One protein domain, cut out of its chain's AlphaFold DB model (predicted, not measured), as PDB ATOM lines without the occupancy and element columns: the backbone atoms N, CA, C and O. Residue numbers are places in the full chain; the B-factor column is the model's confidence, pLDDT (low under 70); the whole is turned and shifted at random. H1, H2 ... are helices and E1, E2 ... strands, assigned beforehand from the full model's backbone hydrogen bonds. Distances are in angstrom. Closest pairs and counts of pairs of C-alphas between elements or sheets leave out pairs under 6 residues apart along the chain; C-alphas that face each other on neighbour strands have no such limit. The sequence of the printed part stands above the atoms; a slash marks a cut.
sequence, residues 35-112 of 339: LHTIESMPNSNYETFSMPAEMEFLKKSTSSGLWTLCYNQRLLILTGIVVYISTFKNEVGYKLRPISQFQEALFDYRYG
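This is residues 35 to 112 of the 339 residues of an uncharacterized protein of Euroglyphus maynei (UniProt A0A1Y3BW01). A narrow three-stranded sheet, E2 - E1 - E3, makes the middle of a loose rod, whose length is drawn out past the sheet by H1 beyond one end and by H2 and the start of H3 beyond the other; H3 and the long link after it, residues 93 to 106, make an open loop back to E3. The 78 printed residues include three named helices and three strands, ordered E1, H1, E2, H2, H3, E3; the class is mixed, the sheet E2 - E1 - E3 antiparallel, the radius of gyration of the C-alphas 16.6 A, the spans 53 by 25 by 18 A.

E1, residues 35 to 42, starts at C-alpha 35 (-42.698, 25.916, 1.210) and spans 22.4 A. H1 is residues 46 to 49, E2 57 to 64 at 21.7 A, H2 67 to 70, and H3 77 to 92 at 22.0 A. E3, residues 107 to 111, ends at C-alpha 111 (-42.239, 28.015, 5.429).

Inner strand E1 is antiparallel to E2 at 157 degrees, N 39 and O 60 being 2.9 A apart, and to E3 at 167 degrees, N 38 and O 108 being 2.9 A apart. E2, H2, H3 and E3 form a split strand-helix-strand unit, E1 between its strands, with a right-handed crossover. No named helix is on the sheet. H2 and H3 are close but not clearly touching; their closest C-alphas, Cys 70 and Gly 80, are 7.5 A apart. In H3 every O i to N i+4 pair is within hydrogen-bond range; H1 and H2 are too short for one.

The farthest C-alphas, Ser 50 and Leu 76, are 52.9 A apart. The printed part has no cut; H3 to E3 is a long link of 14 residues. pLDDT is under 70 at residues 55, 66 to 79 and 92 to 107.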
ATOM      1  N   LEU A  35     -43.344  26.930   0.405       84.44
ATOM      2  CA  LEU A  35     -42.698  25.916   1.210       84.44
ATOM      3  C   LEU A  35     -41.405  25.466   0.547       84.44
ATOM      4  O   LEU A  35     -41.398  25.024  -0.604       84.44
ATOM      5  N   HIS A  36     -40.335  25.545   1.329       84.06
ATOM      6  CA  HIS A  36     -39.033  25.010   0.990       84.06
ATOM      7  C   HIS A  36     -38.838  23.702   1.740       84.06
ATOM      8  O   HIS A  36     -38.881  23.662   2.972       84.06
ATOM      9  N   THR A  37     -38.619  22.630   0.995       82.69
ATOM     10  CA  THR A  37     -38.324  21.310   1.551       82.69
ATOM     11  C   THR A  37     -36.930  20.908   1.117       82.69
ATOM     12  O   THR A  37     -36.628  20.924  -0.080       82.69
ATOM     13  N   ILE A  38     -36.088  20.560   2.083       82.62
ATOM     14  CA  ILE A  38     -34.746  20.047   1.842       82.62
ATOM     15  C   ILE A  38     -34.789  18.556   2.147       82.62
ATOM     16  O   ILE A  38     -35.000  18.153   3.290       82.62
ATOM     17  N   GLU A  39     -34.616  17.750   1.105       79.38
ATOM     18  CA  GLU A  39     -34.535  16.298   1.209       79.38
ATOM     19  C   GLU A  39     -33.071  15.868   1.088       79.38
ATOM     20  O   GLU A  39     -32.380  16.237   0.134       79.38
ATOM     21  N   SER A  40     -32.600  15.103   2.071       79.12
ATOM     22  CA  SER A  40     -31.270  14.493   2.057       79.12
ATOM     23  C   SER A  40     -31.363  13.119   1.400       79.12
ATOM     24  O   SER A  40     -31.944  12.194   1.962       79.12
ATOM     25  N   MET A  41     -30.807  12.979   0.198       78.25
ATOM     26  CA  MET A  41     -30.787  11.720  -0.548       78.25
ATOM     27  C   MET A  41     -29.436  11.018  -0.368       78.25
ATOM     28  O   MET A  41     -28.403  11.681  -0.495       78.25
ATOM     29  N   PRO A  42     -29.406   9.701  -0.103       76.50
ATOM     30  CA  PRO A  42     -28.152   8.960  -0.033       76.50
ATOM     31  C   PRO A  42     -27.472   8.959  -1.405       76.50
ATOM     32  O   PRO A  42     -28.093   8.666  -2.429       76.50
ATOM     33  N   ASN A  43     -26.191   9.315  -1.433       79.50
ATOM     34  CA  ASN A  43     -25.408   9.363  -2.657       79.50
ATOM     35  C   ASN A  43     -24.892   7.963  -3.018       79.50
ATOM     36  O   ASN A  43     -23.944   7.472  -2.410       79.50
ATOM     37  N   SER A  44     -25.459   7.329  -4.051       78.06
ATOM     38  CA  SER A  44     -25.014   6.001  -4.514       78.06
ATOM     39  C   SER A  44     -23.554   5.971  -4.980       78.06
ATOM     40  O   SER A  44     -22.952   4.906  -5.050       78.06
ATOM     41  N   ASN A  45     -22.976   7.130  -5.308       75.62
ATOM     42  CA  ASN A  45     -21.596   7.252  -5.772       75.62
ATOM     43  C   ASN A  45     -20.594   7.481  -4.628       75.62
ATOM     44  O   ASN A  45     -19.400   7.617  -4.890       75.62
ATOM     45  N   TYR A  46     -21.057   7.533  -3.375       72.75
ATOM     46  CA  TYR A  46     -20.206   7.779  -2.213       72.75
ATOM     47  C   TYR A  46     -19.091   6.728  -2.078       72.75
ATOM     48  O   TYR A  46     -17.912   7.078  -2.004       72.75
ATOM     49  N   GLU A  47     -19.457   5.443  -2.146       72.38
ATOM     50  CA  GLU A  47     -18.510   4.328  -2.018       72.38
ATOM     51  C   GLU A  47     -17.547   4.244  -3.212       72.38
ATOM     52  O   GLU A  47     -16.363   3.958  -3.046       72.38
ATOM     53  N   THR A  48     -18.026   4.565  -4.416       79.00
ATOM     54  CA  THR A  48     -17.249   4.463  -5.661       79.00
ATOM     55  C   THR A  48     -16.097   5.465  -5.729       79.00
ATOM     56  O   THR A  48     -15.055   5.163  -6.310       79.00
ATOM     57  N   PHE A  49     -16.258   6.656  -5.141       77.88
ATOM     58  CA  PHE A  49     -15.270   7.737  -5.235       77.88
ATOM     59  C   PHE A  49     -14.538   8.038  -3.921       77.88
ATOM     60  O   PHE A  49     -13.719   8.955  -3.905       77.88
ATOM     61  N   SER A  50     -14.788   7.277  -2.843       76.12
ATOM     62  CA  SER A  50     -14.154   7.484  -1.525       76.12
ATOM     63  C   SER A  50     -14.212   8.953  -1.075       76.12
ATOM     64  O   SER A  50     -13.204   9.553  -0.699       76.12
ATOM     65  N   MET A  51     -15.395   9.561  -1.189       75.06
ATOM     66  CA  MET A  51     -15.606  10.973  -0.872       75.06
ATOM     67  C   MET A  51     -15.603  11.223   0.652       75.06
ATOM     68  O   MET A  51     -15.916  10.322   1.432       75.06
ATOM     69  N   PRO A  52     -15.257  12.444   1.107       79.50
ATOM     70  CA  PRO A  52     -15.323  12.799   2.525       79.50
ATOM     71  C   PRO A  52     -16.753  12.661   3.077       79.50
ATOM     72  O   PRO A  52     -17.727  12.842   2.348       79.50
ATOM     73  N   ALA A  53     -16.877  12.346   4.374       73.31
ATOM     74  CA  ALA A  53     -18.145  12.010   5.050       73.31
ATOM     75  C   ALA A  53     -19.258  13.068   4.892       73.31
ATOM     76  O   ALA A  53     -20.440  12.753   4.925       73.31
ATOM     77  N   GLU A  54     -18.894  14.324   4.644       71.00
ATOM     78  CA  GLU A  54     -19.834  15.418   4.378       71.00
ATOM     79  C   GLU A  54     -20.593  15.306   3.039       71.00
ATOM     80  O   GLU A  54     -21.591  15.998   2.845       71.00
ATOM     81  N   MET A  55     -20.154  14.433   2.120       66.62
ATOM     82  CA  MET A  55     -20.770  14.202   0.803       66.62
ATOM     83  C   MET A  55     -21.585  12.897   0.718       66.62
ATOM     84  O   MET A  55     -21.998  12.499  -0.378       66.62
ATOM     85  N   GLU A  56     -21.827  12.232   1.852       75.25
ATOM     86  CA  GLU A  56     -22.669  11.027   1.931       75.25
ATOM     87  C   GLU A  56     -24.125  11.324   1.520       75.25
ATOM     88  O   GLU A  56     -24.796  10.490   0.905       75.25
ATOM     89  N   PHE A  57     -24.588  12.557   1.765       76.75
ATOM     90  CA  PHE A  57     -25.945  13.000   1.453       76.75
ATOM     91  C   PHE A  57     -25.965  14.135   0.424       76.75
ATOM     92  O   PHE A  57     -25.393  15.208   0.621       76.75
ATOM     93  N   LEU A  58     -26.706  13.930  -0.664       76.88
ATOM     94  CA  LEU A  58     -27.064  14.967  -1.627       76.88
ATOM     95  C   LEU A  58     -28.283  15.732  -1.112       76.88
ATOM     96  O   LEU A  58     -29.341  15.150  -0.882       76.88
ATOM     97  N   LYS A  59     -28.156  17.051  -0.966       78.44
ATOM     98  CA  LYS A  59     -29.273  17.916  -0.571       78.44
ATOM     99  C   LYS A  59     -30.056  18.341  -1.809       78.44
ATOM    100  O   LYS A  59     -29.558  19.125  -2.616       78.44
ATOM    101  N   LYS A  60     -31.292  17.867  -1.944       79.31
ATOM    102  CA  LYS A  60     -32.234  18.335  -2.965       79.31
ATOM    103  C   LYS A  60     -33.184  19.353  -2.341       79.31
ATOM    104  O   LYS A  60     -33.974  19.019  -1.463       79.31
ATOM    105  N   SER A  61     -33.112  20.600  -2.803       81.75
ATOM    106  CA  SER A  61     -34.062  21.646  -2.421       81.75
ATOM    107  C   SER A  61     -35.224  21.665  -3.407       81.75
ATOM    108  O   SER A  61     -35.008  21.780  -4.614       81.75
ATOM    109  N   THR A  62     -36.449  21.555  -2.902       80.81
ATOM    110  CA  THR A  62     -37.672  21.723  -3.692       80.81
ATOM    111  C   THR A  62     -38.430  22.933  -3.151       80.81
ATOM    112  O   THR A  62     -38.675  23.026  -1.948       80.81
ATOM    113  N   SER A  63     -38.776  23.872  -4.035       79.56
ATOM    114  CA  SER A  63     -39.695  24.977  -3.734       79.56
ATOM    115  C   SER A  63     -41.053  24.654  -4.346       79.56
ATOM    116  O   SER A  63     -41.120  24.225  -5.500       79.56
ATOM    117  N   SER A  64     -42.128  24.824  -3.581       75.81
ATOM    118  CA  SER A  64     -43.497  24.602  -4.056       75.81
ATOM    119  C   SER A  64     -44.357  25.838  -3.814       75.81
ATOM    120  O   SER A  64     -44.252  26.464  -2.759       75.81
ATOM    121  N   GLY A  65     -45.201  26.177  -4.797       74.44
ATOM    122  CA  GLY A  65     -46.149  27.296  -4.762       74.44
ATOM    123  C   GLY A  65     -47.609  26.841  -4.672       74.44
ATOM    124  O   GLY A  65     -47.937  25.697  -4.987       74.44
ATOM    125  N   LEU A  66     -48.511  27.745  -4.269       69.12
ATOM    126  CA  LEU A  66     -49.943  27.438  -4.094       69.12
ATOM    127  C   LEU A  66     -50.695  27.176  -5.412       69.12
ATOM    128  O   LEU A  66     -51.680  26.435  -5.416       69.12
ATOM    129  N   TRP A  67     -50.256  27.758  -6.536       64.94
ATOM    130  CA  TRP A  67     -50.952  27.648  -7.831       64.94
ATOM    131  C   TRP A  67     -51.191  26.203  -8.278       64.94
ATOM    132  O   TRP A  67     -52.254  25.899  -8.819       64.94
ATOM    133  N   THR A  68     -50.258  25.299  -7.976       58.25
ATOM    134  CA  THR A  68     -50.347  23.876  -8.330       58.25
ATOM    135  C   THR A  68     -51.511  23.163  -7.625       58.25
ATOM    136  O   THR A  68     -52.050  22.193  -8.151       58.25
ATOM    137  N   LEU A  69     -51.960  23.662  -6.466       53.59
ATOM    138  CA  LEU A  69     -53.093  23.104  -5.712       53.59
ATOM    139  C   LEU A  69     -54.425  23.799  -6.031       53.59
ATOM    140  O   LEU A  69     -55.478  23.161  -6.020       53.59
ATOM    141  N   CYS A  70     -54.386  25.088  -6.379       53.62
ATOM    142  CA  CYS A  70     -55.581  25.900  -6.632       53.62
ATOM    143  C   CYS A  70     -56.337  25.511  -7.921       53.62
ATOM    144  O   CYS A  70     -57.532  25.779  -8.036       53.62
ATOM    145  N   TYR A  71     -55.684  24.827  -8.873       55.81
ATOM    146  CA  TYR A  71     -56.352  24.321 -10.082       55.81
ATOM    147  C   TYR A  71     -57.480  23.320  -9.764       55.81
ATOM    148  O   TYR A  71     -58.456  23.236 -10.507       55.81
ATOM    149  N   ASN A  72     -57.399  22.611  -8.632       51.81
ATOM    150  CA  ASN A  72     -58.335  21.537  -8.303       51.81
ATOM    151  C   ASN A  72     -59.516  21.966  -7.409       51.81
ATOM    152  O   ASN A  72     -60.532  21.273  -7.395       51.81
ATOM    153  N   GLN A  73     -59.445  23.089  -6.677       53.91
ATOM    154  CA  GLN A  73     -60.508  23.500  -5.740       53.91
ATOM    155  C   GLN A  73     -60.694  25.026  -5.694       53.91
ATOM    156  O   GLN A  73     -59.947  25.752  -5.048       53.91
ATOM    157  N   ARG A  74     -61.767  25.518  -6.331       54.00
ATOM    158  CA  ARG A  74     -62.219  26.925  -6.291       54.00
ATOM    159  C   ARG A  74     -62.920  27.294  -4.972       54.00
ATOM    160  O   ARG A  74     -63.995  27.890  -5.002       54.00
ATOM    161  N   LEU A  75     -62.384  26.915  -3.815       50.91
ATOM    162  CA  LEU A  75     -63.050  27.187  -2.540       50.91
ATOM    163  C   LEU A  75     -62.108  27.893  -1.571       50.91
ATOM    164  O   LEU A  75     -61.172  27.280  -1.081       50.91
ATOM    165  N   LEU A  76     -62.410  29.178  -1.337       64.44
ATOM    166  CA  LEU A  76     -61.988  30.063  -0.243       64.44
ATOM    167  C   LEU A  76     -60.549  29.880   0.266       64.44
ATOM    168  O   LEU A  76     -60.186  28.855   0.824       64.44
ATOM    169  N   ILE A  77     -59.763  30.952   0.196       69.44
ATOM    170  CA  ILE A  77     -58.342  31.010   0.583       69.44
ATOM    171  C   ILE A  77     -58.063  30.336   1.943       69.44
ATOM    172  O   ILE A  77     -57.092  29.600   2.074       69.44
ATOM    173  N   LEU A  78     -58.958  30.503   2.925       67.38
ATOM    174  CA  LEU A  78     -58.896  29.841   4.236       67.38
ATOM    175  C   LEU A  78     -59.032  28.311   4.162       67.38
ATOM    176  O   LEU A  78     -58.216  27.590   4.734       67.38
ATOM    177  N   THR A  79     -60.027  27.810   3.430       68.44
ATOM    178  CA  THR A  79     -60.208  26.373   3.188       68.44
ATOM    179  C   THR A  79     -59.015  25.806   2.423       68.44
ATOM    180  O   THR A  79     -58.503  24.757   2.799       68.44
ATOM    181  N   GLY A  80     -58.505  26.533   1.423       71.56
ATOM    182  CA  GLY A  80     -57.311  26.153   0.666       71.56
ATOM    183  C   GLY A  80     -56.063  25.976   1.539       71.56
ATOM    184  O   GLY A  80     -55.326  25.014   1.349       71.56
ATOM    185  N   ILE A  81     -55.852  26.833   2.544       76.88
ATOM    186  CA  ILE A  81     -54.722  26.714   3.487       76.88
ATOM    187  C   ILE A  81     -54.877  25.511   4.414       76.88
ATOM    188  O   ILE A  81     -53.916  24.782   4.650       76.88
ATOM    189  N   VAL A  82     -56.076  25.291   4.958       77.38
ATOM    190  CA  VAL A  82     -56.328  24.147   5.847       77.38
ATOM    191  C   VAL A  82     -56.152  22.839   5.081       77.38
ATOM    192  O   VAL A  82     -55.503  21.917   5.579       77.38
ATOM    193  N   VAL A  83     -56.658  22.784   3.845       75.75
ATOM    194  CA  VAL A  83     -56.443  21.654   2.942       75.75
ATOM    195  C   VAL A  83     -54.952  21.486   2.650       75.75
ATOM    196  O   VAL A  83     -54.455  20.385   2.851       75.75
ATOM    197  N   TYR A  84     -54.220  22.555   2.314       76.69
ATOM    198  CA  TYR A  84     -52.768  22.530   2.075       76.69
ATOM    199  C   TYR A  84     -51.981  21.911   3.239       76.69
ATOM    200  O   TYR A  84     -51.175  21.003   3.048       76.69
ATOM    201  N   ILE A  85     -52.241  22.361   4.471       79.62
ATOM    202  CA  ILE A  85     -51.569  21.819   5.658       79.62
ATOM    203  C   ILE A  85     -51.969  20.352   5.869       79.62
ATOM    204  O   ILE A  85     -51.134  19.535   6.257       79.62
ATOM    205  N   SER A  86     -53.230  19.993   5.609       79.38
ATOM    206  CA  SER A  86     -53.719  18.622   5.783       79.38
ATOM    207  C   SER A  86     -53.157  17.638   4.751       79.38
ATOM    208  O   SER A  86     -52.779  16.529   5.129       79.38
ATOM    209  N   THR A  87     -53.036  18.035   3.482       75.62
ATOM    210  CA  THR A  87     -52.453  17.205   2.421       75.62
ATOM    211  C   THR A  87     -50.963  17.042   2.653       75.62
ATOM    212  O   THR A  87     -50.476  15.917   2.657       75.62
ATOM    213  N   PHE A  88     -50.262  18.124   2.997       73.00
ATOM    214  CA  PHE A  88     -48.846  18.057   3.343       73.00
ATOM    215  C   PHE A  88     -48.600  17.157   4.562       73.00
ATOM    216  O   PHE A  88     -47.710  16.307   4.569       73.00
ATOM    217  N   LYS A  89     -49.437  17.268   5.597       76.44
ATOM    218  CA  LYS A  89     -49.342  16.396   6.771       76.44
ATOM    219  C   LYS A  89     -49.650  14.932   6.441       76.44
ATOM    220  O   LYS A  89     -49.033  14.057   7.040       76.44
ATOM    221  N   ASN A  90     -50.548  14.645   5.502       76.50
ATOM    222  CA  ASN A  90     -50.835  13.274   5.069       76.50
ATOM    223  C   ASN A  90     -49.727  12.688   4.176       76.50
ATOM    224  O   ASN A  90     -49.375  11.523   4.339       76.50
ATOM    225  N   GLU A  91     -49.151  13.479   3.271       72.31
ATOM    226  CA  GLU A  91     -48.126  13.022   2.320       72.31
ATOM    227  C   GLU A  91     -46.732  12.916   2.943       72.31
ATOM    228  O   GLU A  91     -45.941  12.052   2.562       72.31
ATOM    229  N   VAL A  92     -46.429  13.775   3.919       65.50
ATOM    230  CA  VAL A  92     -45.079  13.910   4.485       65.50
ATOM    231  C   VAL A  92     -45.034  13.571   5.979       65.50
ATOM    232  O   VAL A  92     -43.968  13.300   6.530       65.50
ATOM    233  N   GLY A  93     -46.182  13.486   6.658       64.38
ATOM    234  CA  GLY A  93     -46.257  13.228   8.103       64.38
ATOM    235  C   GLY A  93     -45.670  11.892   8.549       64.38
ATOM    236  O   GLY A  93     -45.112  11.815   9.644       64.38
ATOM    237  N   TYR A  94     -45.736  10.852   7.713       61.38
ATOM    238  CA  TYR A  94     -45.108   9.560   8.012       61.38
ATOM    239  C   TYR A  94     -43.596   9.547   7.717       61.38
ATOM    240  O   TYR A  94     -42.888   8.717   8.278       61.38
ATOM    241  N   LYS A  95     -43.092  10.485   6.896       59.09
ATOM    242  CA  LYS A  95     -41.660  10.663   6.584       59.09
ATOM    243  C   LYS A  95     -40.926  11.573   7.577       59.09
ATOM    244  O   LYS A  95     -39.709  11.512   7.679       59.09
ATOM    245  N   LEU A  96     -41.665  12.391   8.326       54.09
ATOM    246  CA  LEU A  96     -41.134  13.300   9.351       54.09
ATOM    247  C   LEU A  96     -40.814  12.609  10.686       54.09
ATOM    248  O   LEU A  96     -40.216  13.225  11.568       54.09
ATOM    249  N   ARG A  97     -41.235  11.352  10.880       55.34
ATOM    250  CA  ARG A  97     -40.928  10.608  12.103       55.34
ATOM    251  C   ARG A  97     -39.583   9.892  11.918       55.34
ATOM    252  O   ARG A  97     -39.508   9.011  11.062       55.34
ATOM    253  N   PRO A  98     -38.537  10.223  12.698       51.50
ATOM    254  CA  PRO A  98     -37.284   9.483  12.640       51.50
ATOM    255  C   PRO A  98     -37.571   8.022  12.995       51.50
ATOM    256  O   PRO A  98     -38.128   7.723  14.051       51.50
ATOM    257  N   ILE A  99     -37.220   7.111  12.088       55.41
ATOM    258  CA  ILE A  99     -37.388   5.661  12.279       55.41
ATOM    259  C   ILE A  99     -36.401   5.151  13.355       55.41
ATOM    260  O   ILE A  99     -36.575   4.070  13.909       55.41
ATOM    261  N   SER A 100     -35.396   5.964  13.709       52.41
ATOM    262  CA  SER A 100     -34.336   5.665  14.672       52.41
ATOM    263  C   SER A 100     -33.781   6.955  15.299       52.41
ATOM    264  O   SER A 100     -33.688   7.976  14.624       52.41
ATOM    265  N   GLN A 101     -33.366   6.906  16.572       55.38
ATOM    266  CA  GLN A 101     -32.702   8.015  17.288       55.38
ATOM    267  C   GLN A 101     -31.282   8.327  16.774       55.38
ATOM    268  O   GLN A 101     -30.709   9.340  17.161       55.38
ATOM    269  N   PHE A 102     -30.721   7.464  15.923       52.91
ATOM    270  CA  PHE A 102     -29.376   7.604  15.357       52.91
ATOM    271  C   PHE A 102     -29.365   8.078  13.898       52.91
ATOM    272  O   PHE A 102     -28.291   8.255  13.333       52.91
ATOM    273  N   GLN A 103     -30.532   8.277  13.277       52.84
ATOM    274  CA  GLN A 103     -30.618   8.775  11.907       52.84
ATOM    275  C   GLN A 103     -30.881  10.282  11.934       52.84
ATOM    276  O   GLN A 103     -31.881  10.732  12.499       52.84
ATOM    277  N   GLU A 104     -29.985  11.055  11.326       56.09
ATOM    278  CA  GLU A 104     -30.154  12.495  11.147       56.09
ATOM    279  C   GLU A 104     -31.445  12.786  10.351       56.09
ATOM    280  O   GLU A 104     -31.876  11.974   9.527       56.09
ATOM    281  N   ALA A 105     -32.117  13.904  10.643       55.88
ATOM    282  CA  ALA A 105     -33.429  14.210  10.074       55.88
ATOM    283  C   ALA A 105     -33.364  14.262   8.535       55.88
ATOM    284  O   ALA A 105     -32.789  15.180   7.955       55.88
ATOM    285  N   LEU A 106     -33.986  13.277   7.876       63.91
ATOM    286  CA  LEU A 106     -33.956  13.108   6.415       63.91
ATOM    287  C   LEU A 106     -34.680  14.244   5.660       63.91
ATOM    288  O   LEU A 106     -34.485  14.420   4.458       63.91
ATOM    289  N   PHE A 107     -35.530  15.003   6.358       66.44
ATOM    290  CA  PHE A 107     -36.409  16.002   5.767       66.44
ATOM    291  C   PHE A 107     -36.520  17.241   6.666       66.44
ATOM    292  O   PHE A 107     -37.119  17.173   7.743       66.44
ATOM    293  N   ASP A 108     -35.960  18.370   6.220       74.94
ATOM    294  CA  ASP A 108     -36.154  19.686   6.847       74.94
ATOM    295  C   ASP A 108     -37.154  20.496   6.012       74.94
ATOM    296  O   ASP A 108     -37.074  20.528   4.779       74.94
ATOM    297  N   TYR A 109     -38.109  21.149   6.672       79.19
ATOM    298  CA  TYR A 109     -39.118  21.968   6.005       79.19
ATOM    299  C   TYR A 109     -39.137  23.375   6.592       79.19
ATOM    300  O   TYR A 109     -39.143  23.581   7.805       79.19
ATOM    301  N   ARG A 110     -39.178  24.372   5.710       85.38
ATOM    302  CA  ARG A 110     -39.239  25.785   6.076       85.38
ATOM    303  C   ARG A 110     -40.358  26.466   5.311       85.38
ATOM    304  O   ARG A 110     -40.430  26.377   4.086       85.38
ATOM    305  N   TYR A 111     -41.223  27.163   6.038       88.00
ATOM    306  CA  TYR A 111     -42.239  28.015   5.429       88.00
ATOM    307  C   TYR A 111     -41.576  29.234   4.789       88.00
ATOM    308  O   TYR A 111     -40.730  29.881   5.409       88.00
ATOM    309  N   GLY A 112     -41.958  29.536   3.552       88.38
ATOM    310  CA  GLY A 112     -41.486  30.715   2.840       88.38
ATOM    311  C   GLY A 112     -42.250  31.983   3.228       88.38
ATOM    312  O   GLY A 112     -43.265  31.957   3.935       88.38
TER     313      GLY A 112